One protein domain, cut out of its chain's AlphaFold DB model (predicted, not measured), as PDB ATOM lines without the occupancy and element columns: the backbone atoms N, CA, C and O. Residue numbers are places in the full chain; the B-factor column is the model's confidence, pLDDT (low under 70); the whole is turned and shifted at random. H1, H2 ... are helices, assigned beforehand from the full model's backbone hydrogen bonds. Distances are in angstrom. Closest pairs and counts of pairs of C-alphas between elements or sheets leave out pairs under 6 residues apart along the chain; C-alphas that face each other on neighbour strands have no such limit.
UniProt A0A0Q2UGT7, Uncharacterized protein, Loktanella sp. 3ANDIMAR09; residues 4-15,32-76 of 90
ATOM      1  N   ASP A   4      16.345 -19.081   0.294       74.19
ATOM      2  CA  ASP A   4      17.674 -18.749   0.808       74.19
ATOM      3  C   ASP A   4      18.418 -17.780  -0.120       74.19
ATOM      4  O   ASP A   4      19.034 -16.821   0.358       74.19
ATOM      5  N   ASP A   5      18.284 -17.952  -1.438       75.88
ATOM      6  CA  ASP A   5      18.857 -17.031  -2.428       75.88
ATOM      7  C   ASP A   5      18.221 -15.638  -2.310       75.88
ATOM      8  O   ASP A   5      18.924 -14.627  -2.237       75.88
ATOM      9  N   MET A   6      16.886 -15.576  -2.205       82.06
ATOM     10  CA  MET A   6      16.151 -14.318  -2.017       82.06
ATOM     11  C   MET A   6      16.557 -13.614  -0.717       82.06
ATOM     12  O   MET A   6      16.783 -12.402  -0.700       82.06
ATOM     13  N   SER A   7      16.701 -14.371   0.375       80.81
ATOM     14  CA  SER A   7      17.161 -13.864   1.672       80.81
ATOM     15  C   SER A   7      18.571 -13.269   1.582       80.81
ATOM     16  O   SER A   7      18.824 -12.177   2.102       80.81
ATOM     17  N   CYS A   8      19.484 -13.933   0.865       83.69
ATOM     18  CA  CYS A   8      20.836 -13.432   0.628       83.69
ATOM     19  C   CYS A   8      20.835 -12.112  -0.154       83.69
ATOM     20  O   CYS A   8      21.534 -11.169   0.239       83.69
ATOM     21  N   VAL A   9      20.024 -12.025  -1.213       87.81
ATOM     22  CA  VAL A   9      19.870 -10.817  -2.036       87.81
ATOM     23  C   VAL A   9      19.314  -9.659  -1.203       87.81
ATOM     24  O   VAL A   9      19.952  -8.608  -1.114       87.81
ATOM     25  N   LEU A  10      18.195  -9.858  -0.498       89.12
ATOM     26  CA  LEU A  10      17.588  -8.829   0.358       89.12
ATOM     27  C   LEU A  10      18.543  -8.360   1.464       89.12
ATOM     28  O   LEU A  10      18.662  -7.160   1.725       89.12
ATOM     29  N   ALA A  11      19.280  -9.283   2.090       86.81
ATOM     30  CA  ALA A  11      20.280  -8.937   3.096       86.81
ATOM     31  C   ALA A  11      21.447  -8.128   2.505       86.81
ATOM     32  O   ALA A  11      21.962  -7.219   3.160       86.81
ATOM     33  N   SER A  12      21.869  -8.441   1.275       88.69
ATOM     34  CA  SER A  12      22.890  -7.680   0.551       88.69
ATOM     35  C   SER A  12      22.423  -6.254   0.265       88.69
ATOM     36  O   SER A  12      23.128  -5.299   0.600       88.69
ATOM     37  N   ILE A  13      21.201  -6.103  -0.258       88.06
ATOM     38  CA  ILE A  13      20.571  -4.804  -0.514       88.06
ATOM     39  C   ILE A  13      20.515  -3.996   0.786       88.06
ATOM     40  O   ILE A  13      21.098  -2.916   0.847       88.06
ATOM     41  N   ALA A  14      19.938  -4.548   1.859       86.81
ATOM     42  CA  ALA A  14      19.816  -3.869   3.153       86.81
ATOM     43  C   ALA A  14      21.170  -3.404   3.724       86.81
ATOM     44  O   ALA A  14      21.281  -2.288   4.242       86.81
ATOM     45  N   ARG A  15      22.229  -4.219   3.596       86.12
ATOM     46  CA  ARG A  15      23.592  -3.823   3.986       86.12
ATOM     47  C   ARG A  15      24.102  -2.646   3.154       86.12
ATOM     48  O   ARG A  15      24.622  -1.697   3.740       86.12
ATOM     49  N   SER A  32      20.065  -4.111  -9.610       91.06
ATOM     50  CA  SER A  32      19.936  -4.898 -10.838       91.06
ATOM     51  C   SER A  32      18.472  -5.287 -11.082       91.06
ATOM     52  O   SER A  32      17.638  -5.220 -10.179       91.06
ATOM     53  N   VAL A  33      18.154  -5.731 -12.301       91.31
ATOM     54  CA  VAL A  33      16.816  -6.253 -12.636       91.31
ATOM     55  C   VAL A  33      16.441  -7.434 -11.731       91.31
ATOM     56  O   VAL A  33      15.314  -7.515 -11.253       91.31
ATOM     57  N   GLU A  34      17.401  -8.310 -11.433       90.19
ATOM     58  CA  GLU A  34      17.207  -9.455 -10.537       90.19
ATOM     59  C   GLU A  34      16.890  -9.011  -9.102       90.19
ATOM     60  O   GLU A  34      15.992  -9.556  -8.465       90.19
ATOM     61  N   GLU A  35      17.581  -7.985  -8.598       90.50
ATOM     62  CA  GLU A  35      17.318  -7.421  -7.270       90.50
ATOM     63  C   GLU A  35      15.928  -6.779  -7.182       90.50
ATOM     64  O   GLU A  35      15.257  -6.905  -6.157       90.50
ATOM     65  N   ILE A  36      15.482  -6.129  -8.259       90.56
ATOM     66  CA  ILE A  36      14.140  -5.542  -8.356       90.56
ATOM     67  C   ILE A  36      13.072  -6.642  -8.327       90.56
ATOM     68  O   ILE A  36      12.139  -6.541  -7.534       90.56
ATOM     69  N   ALA A  37      13.241  -7.718  -9.101       90.19
ATOM     70  CA  ALA A  37      12.294  -8.837  -9.127       90.19
ATOM     71  C   ALA A  37      12.144  -9.518  -7.751       90.19
ATOM     72  O   ALA A  37      11.047  -9.917  -7.350       90.19
ATOM     73  N   VAL A  38      13.239  -9.618  -6.986       89.81
ATOM     74  CA  VAL A  38      13.200 -10.148  -5.612       89.81
ATOM     75  C   VAL A  38      12.420  -9.221  -4.677       89.81
ATOM     76  O   VAL A  38      11.651  -9.706  -3.845       89.81
ATOM     77  N   ILE A  39      12.589  -7.901  -4.804       89.94
ATOM     78  CA  ILE A  39      11.835  -6.918  -4.012       89.94
ATOM     79  C   ILE A  39      10.346  -6.962  -4.357       89.94
ATOM     80  O   ILE A  39       9.523  -6.952  -3.446       89.94
ATOM     81  N   GLU A  40      10.002  -7.038  -5.643       92.00
ATOM     82  CA  GLU A  40       8.620  -7.147  -6.120       92.00
ATOM     83  C   GLU A  40       7.933  -8.387  -5.532       92.00
ATOM     84  O   GLU A  40       6.923  -8.269  -4.840       92.00
ATOM     85  N   THR A  41       8.566  -9.558  -5.661       89.62
ATOM     86  CA  THR A  41       8.056 -10.815  -5.082       89.62
ATOM     87  C   THR A  41       7.899 -10.723  -3.556       89.62
ATOM     88  O   THR A  41       6.924 -11.215  -2.979       89.62
ATOM     89  N   ALA A  42       8.853 -10.084  -2.865       87.44
ATOM     90  CA  ALA A  42       8.765  -9.875  -1.421       87.44
ATOM     91  C   ALA A  42       7.597  -8.946  -1.045       87.44
ATOM     92  O   ALA A  42       6.906  -9.209  -0.060       87.44
ATOM     93  N   ALA A  43       7.349  -7.891  -1.826       87.31
ATOM     94  CA  ALA A  43       6.243  -6.960  -1.609       87.31
ATOM     95  C   ALA A  43       4.873  -7.635  -1.800       87.31
ATOM     96  O   ALA A  43       3.978  -7.462  -0.966       87.31
ATOM     97  N   GLU A  44       4.723  -8.462  -2.835       91.00
ATOM     98  CA  GLU A  44       3.516  -9.271  -3.051       91.00
ATOM     99  C   GLU A  44       3.283 -10.245  -1.892       91.00
ATOM    100  O   GLU A  44       2.187 -10.313  -1.330       91.00
ATOM    101  N   THR A  45       4.336 -10.942  -1.462       88.62
ATOM    102  CA  THR A  45       4.262 -11.889  -0.340       88.62
ATOM    103  C   THR A  45       3.813 -11.197   0.948       88.62
ATOM    104  O   THR A  45       2.934 -11.699   1.651       88.62
ATOM    105  N   LEU A  46       4.376 -10.025   1.260       85.88
ATOM    106  CA  LEU A  46       3.983  -9.241   2.434       85.88
ATOM    107  C   LEU A  46       2.533  -8.751   2.343       85.88
ATOM    108  O   LEU A  46       1.835  -8.735   3.353       85.88
ATOM    109  N   THR A  47       2.061  -8.417   1.142       88.50
ATOM    110  CA  THR A  47       0.659  -8.039   0.911       88.50
ATOM    111  C   THR A  47      -0.284  -9.198   1.235       88.50
ATOM    112  O   THR A  47      -1.269  -9.011   1.949       88.50
ATOM    113  N   VAL A  48       0.041 -10.414   0.781       91.50
ATOM    114  CA  VAL A  48      -0.739 -11.622   1.095       91.50
ATOM    115  C   VAL A  48      -0.721 -11.915   2.596       91.50
ATOM    116  O   VAL A  48      -1.771 -12.143   3.190       91.50
ATOM    117  N   ILE A  49       0.452 -11.865   3.234       88.62
ATOM    118  CA  ILE A  49       0.584 -12.063   4.687       88.62
ATOM    119  C   ILE A  49      -0.298 -11.072   5.451       88.62
ATOM    120  O   ILE A  49      -1.006 -11.474   6.377       88.62
ATOM    121  N   SER A  50      -0.283  -9.800   5.052       86.81
ATOM    122  CA  SER A  50      -1.078  -8.751   5.687       86.81
ATOM    123  C   SER A  50      -2.578  -8.967   5.499       86.81
ATOM    124  O   SER A  50      -3.335  -8.874   6.466       86.81
ATOM    125  N   HIS A  51      -3.012  -9.367   4.296       91.62
ATOM    126  CA  HIS A  51      -4.414  -9.684   4.005       91.62
ATOM    127  C   HIS A  51      -4.988 -10.749   4.952       91.62
ATOM    128  O   HIS A  51      -6.123 -10.630   5.409       91.62
ATOM    129  N   TYR A  52      -4.187 -11.757   5.302       93.62
ATOM    130  CA  TYR A  52      -4.576 -12.812   6.243       93.62
ATOM    131  C   TYR A  52      -4.241 -12.493   7.713       93.62
ATOM    132  O   TYR A  52      -4.334 -13.369   8.573       93.62
ATOM    133  N   GLY A  53      -3.838 -11.259   8.036       88.50
ATOM    134  CA  GLY A  53      -3.525 -10.829   9.404       88.50
ATOM    135  C   GLY A  53      -2.228 -11.414   9.982       88.50
ATOM    136  O   GLY A  53      -2.000 -11.349  11.193       88.50
ATOM    137  N   GLY A  54      -1.353 -11.971   9.142       89.56
ATOM    138  CA  GLY A  54      -0.087 -12.587   9.546       89.56
ATOM    139  C   GLY A  54       0.997 -11.594   9.985       89.56
ATOM    140  O   GLY A  54       2.019 -12.009  10.533       89.56
ATOM    141  N   ASP A  55       0.778 -10.286   9.809       91.00
ATOM    142  CA  ASP A  55       1.750  -9.230  10.123       91.00
ATOM    143  C   ASP A  55       2.266  -9.303  11.559       91.00
ATOM    144  O   ASP A  55       3.467  -9.173  11.813       91.00
ATOM    145  N   ARG A  56       1.353  -9.524  12.512       88.62
ATOM    146  CA  ARG A  56       1.707  -9.617  13.930       88.62
ATOM    147  C   ARG A  56       2.640 -10.797  14.176       88.62
ATOM    148  O   ARG A  56       3.680 -10.620  14.802       88.62
ATOM    149  N   HIS A  57       2.305 -11.964  13.628       89.88
ATOM    150  CA  HIS A  57       3.124 -13.163  13.771       89.88
ATOM    151  C   HIS A  57       4.529 -12.954  13.193       89.88
ATOM    152  O   HIS A  57       5.520 -13.264  13.852       89.88
ATOM    153  N   VAL A  58       4.633 -12.369  11.997       89.12
ATOM    154  CA  VAL A  58       5.930 -12.080  11.368       89.12
ATOM    155  C   VAL A  58       6.759 -11.110  12.217       89.12
ATOM    156  O   VAL A  58       7.942 -11.364  12.453       89.12
ATOM    157  N   ARG A  59       6.156 -10.031  12.737       87.06
ATOM    158  CA  ARG A  59       6.844  -9.080  13.630       87.06
ATOM    159  C   ARG A  59       7.325  -9.742  14.921       87.06
ATOM    160  O   ARG A  59       8.463  -9.499  15.326       87.06
ATOM    161  N   ASP A  60       6.509 -10.604  15.522       91.44
ATOM    162  CA  ASP A  60       6.863 -11.336  16.741       91.44
ATOM    163  C   ASP A  60       8.059 -12.274  16.498       91.44
ATOM    164  O   ASP A  60       9.008 -12.282  17.285       91.44
ATOM    165  N   GLN A  61       8.081 -12.996  15.370       92.06
ATOM    166  CA  GLN A  61       9.208 -13.859  14.988       92.06
ATOM    167  C   GLN A  61      10.496 -13.064  14.718       92.06
ATOM    168  O   GLN A  61      11.584 -13.484  15.122       92.06
ATOM    169  N   ILE A  62      10.397 -11.894  14.075       87.69
ATOM    170  CA  ILE A  62      11.547 -11.000  13.856       87.69
ATOM    171  C   ILE A  62      12.105 -10.500  15.194       87.69
ATOM    172  O   ILE A  62      13.319 -10.554  15.412       87.69
ATOM    173  N   ALA A  63      11.236 -10.042  16.100       84.44
ATOM    174  CA  ALA A  63      11.637  -9.565  17.420       84.44
ATOM    175  C   ALA A  63      12.298 -10.679  18.244       84.44
ATOM    176  O   ALA A  63      13.348 -10.468  18.854       84.44
ATOM    177  N   GLU A  64      11.733 -11.885  18.211       93.75
ATOM    178  CA  GLU A  64      12.291 -13.054  18.886       93.75
ATOM    179  C   GLU A  64      13.669 -13.432  18.325       93.75
ATOM    180  O   GLU A  64      14.624 -13.633  19.081       93.75
ATOM    181  N   ARG A  65      13.834 -13.433  16.997       89.19
ATOM    182  CA  ARG A  65      15.142 -13.647  16.361       89.19
ATOM    183  C   ARG A  65      16.165 -12.589  16.786       89.19
ATOM    184  O   ARG A  65      17.317 -12.934  17.056       89.19
ATOM    185  N   ALA A  66      15.770 -11.317  16.865       83.69
ATOM    186  CA  ALA A  66      16.652 -10.237  17.306       83.69
ATOM    187  C   ALA A  66      17.120 -10.438  18.758       83.69
ATOM    188  O   ALA A  66      18.319 -10.330  19.025       83.69
ATOM    189  N   ARG A  67      16.212 -10.827  19.665       88.19
ATOM    190  CA  ARG A  67      16.549 -11.172  21.059       88.19
ATOM    191  C   ARG A  67      17.524 -12.345  21.135       88.19
ATOM    192  O   ARG A  67      18.510 -12.270  21.864       88.19
ATOM    193  N   ARG A  68      17.304 -13.410  20.353       89.94
ATOM    194  CA  ARG A  68      18.233 -14.558  20.286       89.94
ATOM    195  C   ARG A  68      19.629 -14.138  19.831       89.94
ATOM    196  O   ARG A  68      20.616 -14.571  20.418       89.94
ATOM    197  N   ASN A  69      19.720 -13.273  18.824       84.75
ATOM    198  CA  ASN A  69      21.002 -12.767  18.332       84.75
ATOM    199  C   ASN A  69      21.713 -11.861  19.352       84.75
ATOM    200  O   ASN A  69      22.938 -11.897  19.433       84.75
ATOM    201  N   GLN A  70      20.976 -11.060  20.128       81.12
ATOM    202  CA  GLN A  70      21.546 -10.250  21.213       81.12
ATOM    203  C   GLN A  70      22.114 -11.131  22.329       81.12
ATOM    204  O   GLN A  70      23.272 -10.958  22.693       81.12
ATOM    205  N   ARG A  71      21.354 -12.140  22.778       84.81
ATOM    206  CA  ARG A  71      21.811 -13.097  23.799       84.81
ATOM    207  C   ARG A  71      23.090 -13.826  23.385       84.81
ATOM    208  O   ARG A  71      24.000 -13.946  24.194       84.81
ATOM    209  N   LYS A  72      23.188 -14.257  22.120       82.31
ATOM    210  CA  LYS A  72      24.414 -14.876  21.578       82.31
ATOM    211  C   LYS A  72      25.616 -13.932  21.638       82.31
ATOM    212  O   LYS A  72      26.678 -14.322  22.106       82.31
ATOM    213  N   LYS A  73      25.437 -12.671  21.232       78.75
ATOM    214  CA  LYS A  73      26.503 -11.661  21.307       78.75
ATOM    215  C   LYS A  73      26.936 -11.367  22.739       78.75
ATOM    216  O   LYS A  73      28.111 -11.122  22.965       78.75
ATOM    217  N   GLU A  74      26.008 -11.367  23.693       75.31
ATOM    218  CA  GLU A  74      26.318 -11.178  25.114       75.31
ATOM    219  C   GLU A  74      27.087 -12.366  25.696       75.31
ATOM    220  O   GLU A  74      28.044 -12.143  26.430       75.31
ATOM    221  N   SER A  75      26.742 -13.602  25.318       71.81
ATOM    222  CA  SER A  75      27.497 -14.799  25.720       71.81
ATOM    223  C   SER A  75      28.880 -14.913  25.067       71.81
ATOM    224  O   SER A  75      29.738 -15.617  25.583       71.81
ATOM    225  N   GLU A  76      29.095 -14.232  23.940       69.75
ATOM    226  CA  GLU A  76      30.369 -14.192  23.208       69.75
ATOM    227  C   GLU A  76      31.217 -12.956  23.551       69.75
ATOM    228  O   GLU A  76      32.330 -12.822  23.038       69.75
TER     229      GLU A  76
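AT A GLANCE: This is residues 4 to 15 and 32 to 76 of the 90 residues of an uncharacterized protein of Loktanella sp. 3ANDIMAR09 (UniProt A0A0Q2UGT7). Two long helices, H2 and H3, meet near their ends as an open V, and a short helix, H1, packs crosswise on H2 near the V's mouth, on the side toward H3. H3 makes the other arm, and its residues 59 to 75 stick out free. The printed part has 57 residues with three named helices, in the order H1, H2, H3, and no named strand; the class is all helix. The whole is loose, with a radius of gyration of the C-alphas of 14.2 A, and flat, spanning 40 by 30 by 15 A.

IN THESE COORDINATES: H1 runs from Asp 4, C-alpha at (17.674, -18.749, 0.808), to Arg 15 and is 16.4 A long from first to last C-alpha. H2, residues 33 to 51, begins with C-alpha 33 at (16.816, -6.253, -12.636) and is 27.2 A long. H3, residues 55 to 75, is 30.6 A long and ends with C-alpha 75 at (27.497, -14.799, 25.720).

HOW THE PARTS SIT: H1 and H2 touch, and H2 does so with residues 35 to 39 alone. Their closest C-alphas are those of Met 6 and Val 38, 6.2 A apart. Their lines are about perpendicular, at 79 degrees. H2 and H3 are close but not clearly touching, with the C-alphas of Ile 49 and Asp 55 the closest, at 6.2 A. They run opposite ways at a steep tilt of 65 degrees. H1 and H3 are apart. In H1, H2 and H3 every O i to N i+4 pair is within hydrogen-bond range.

THE WHOLE: The C-alphas farthest apart are those of Val 33 and Ser 75, at 40.7 A. Residues 16 to 31 are not printed, and C-alphas 15 and 32 are 15.3 A apart across this cut. The link from H2 to H3 is tight, with 3 residues. The mean pLDDT of the printed part is 86.8, and residue 76 alone is under 70.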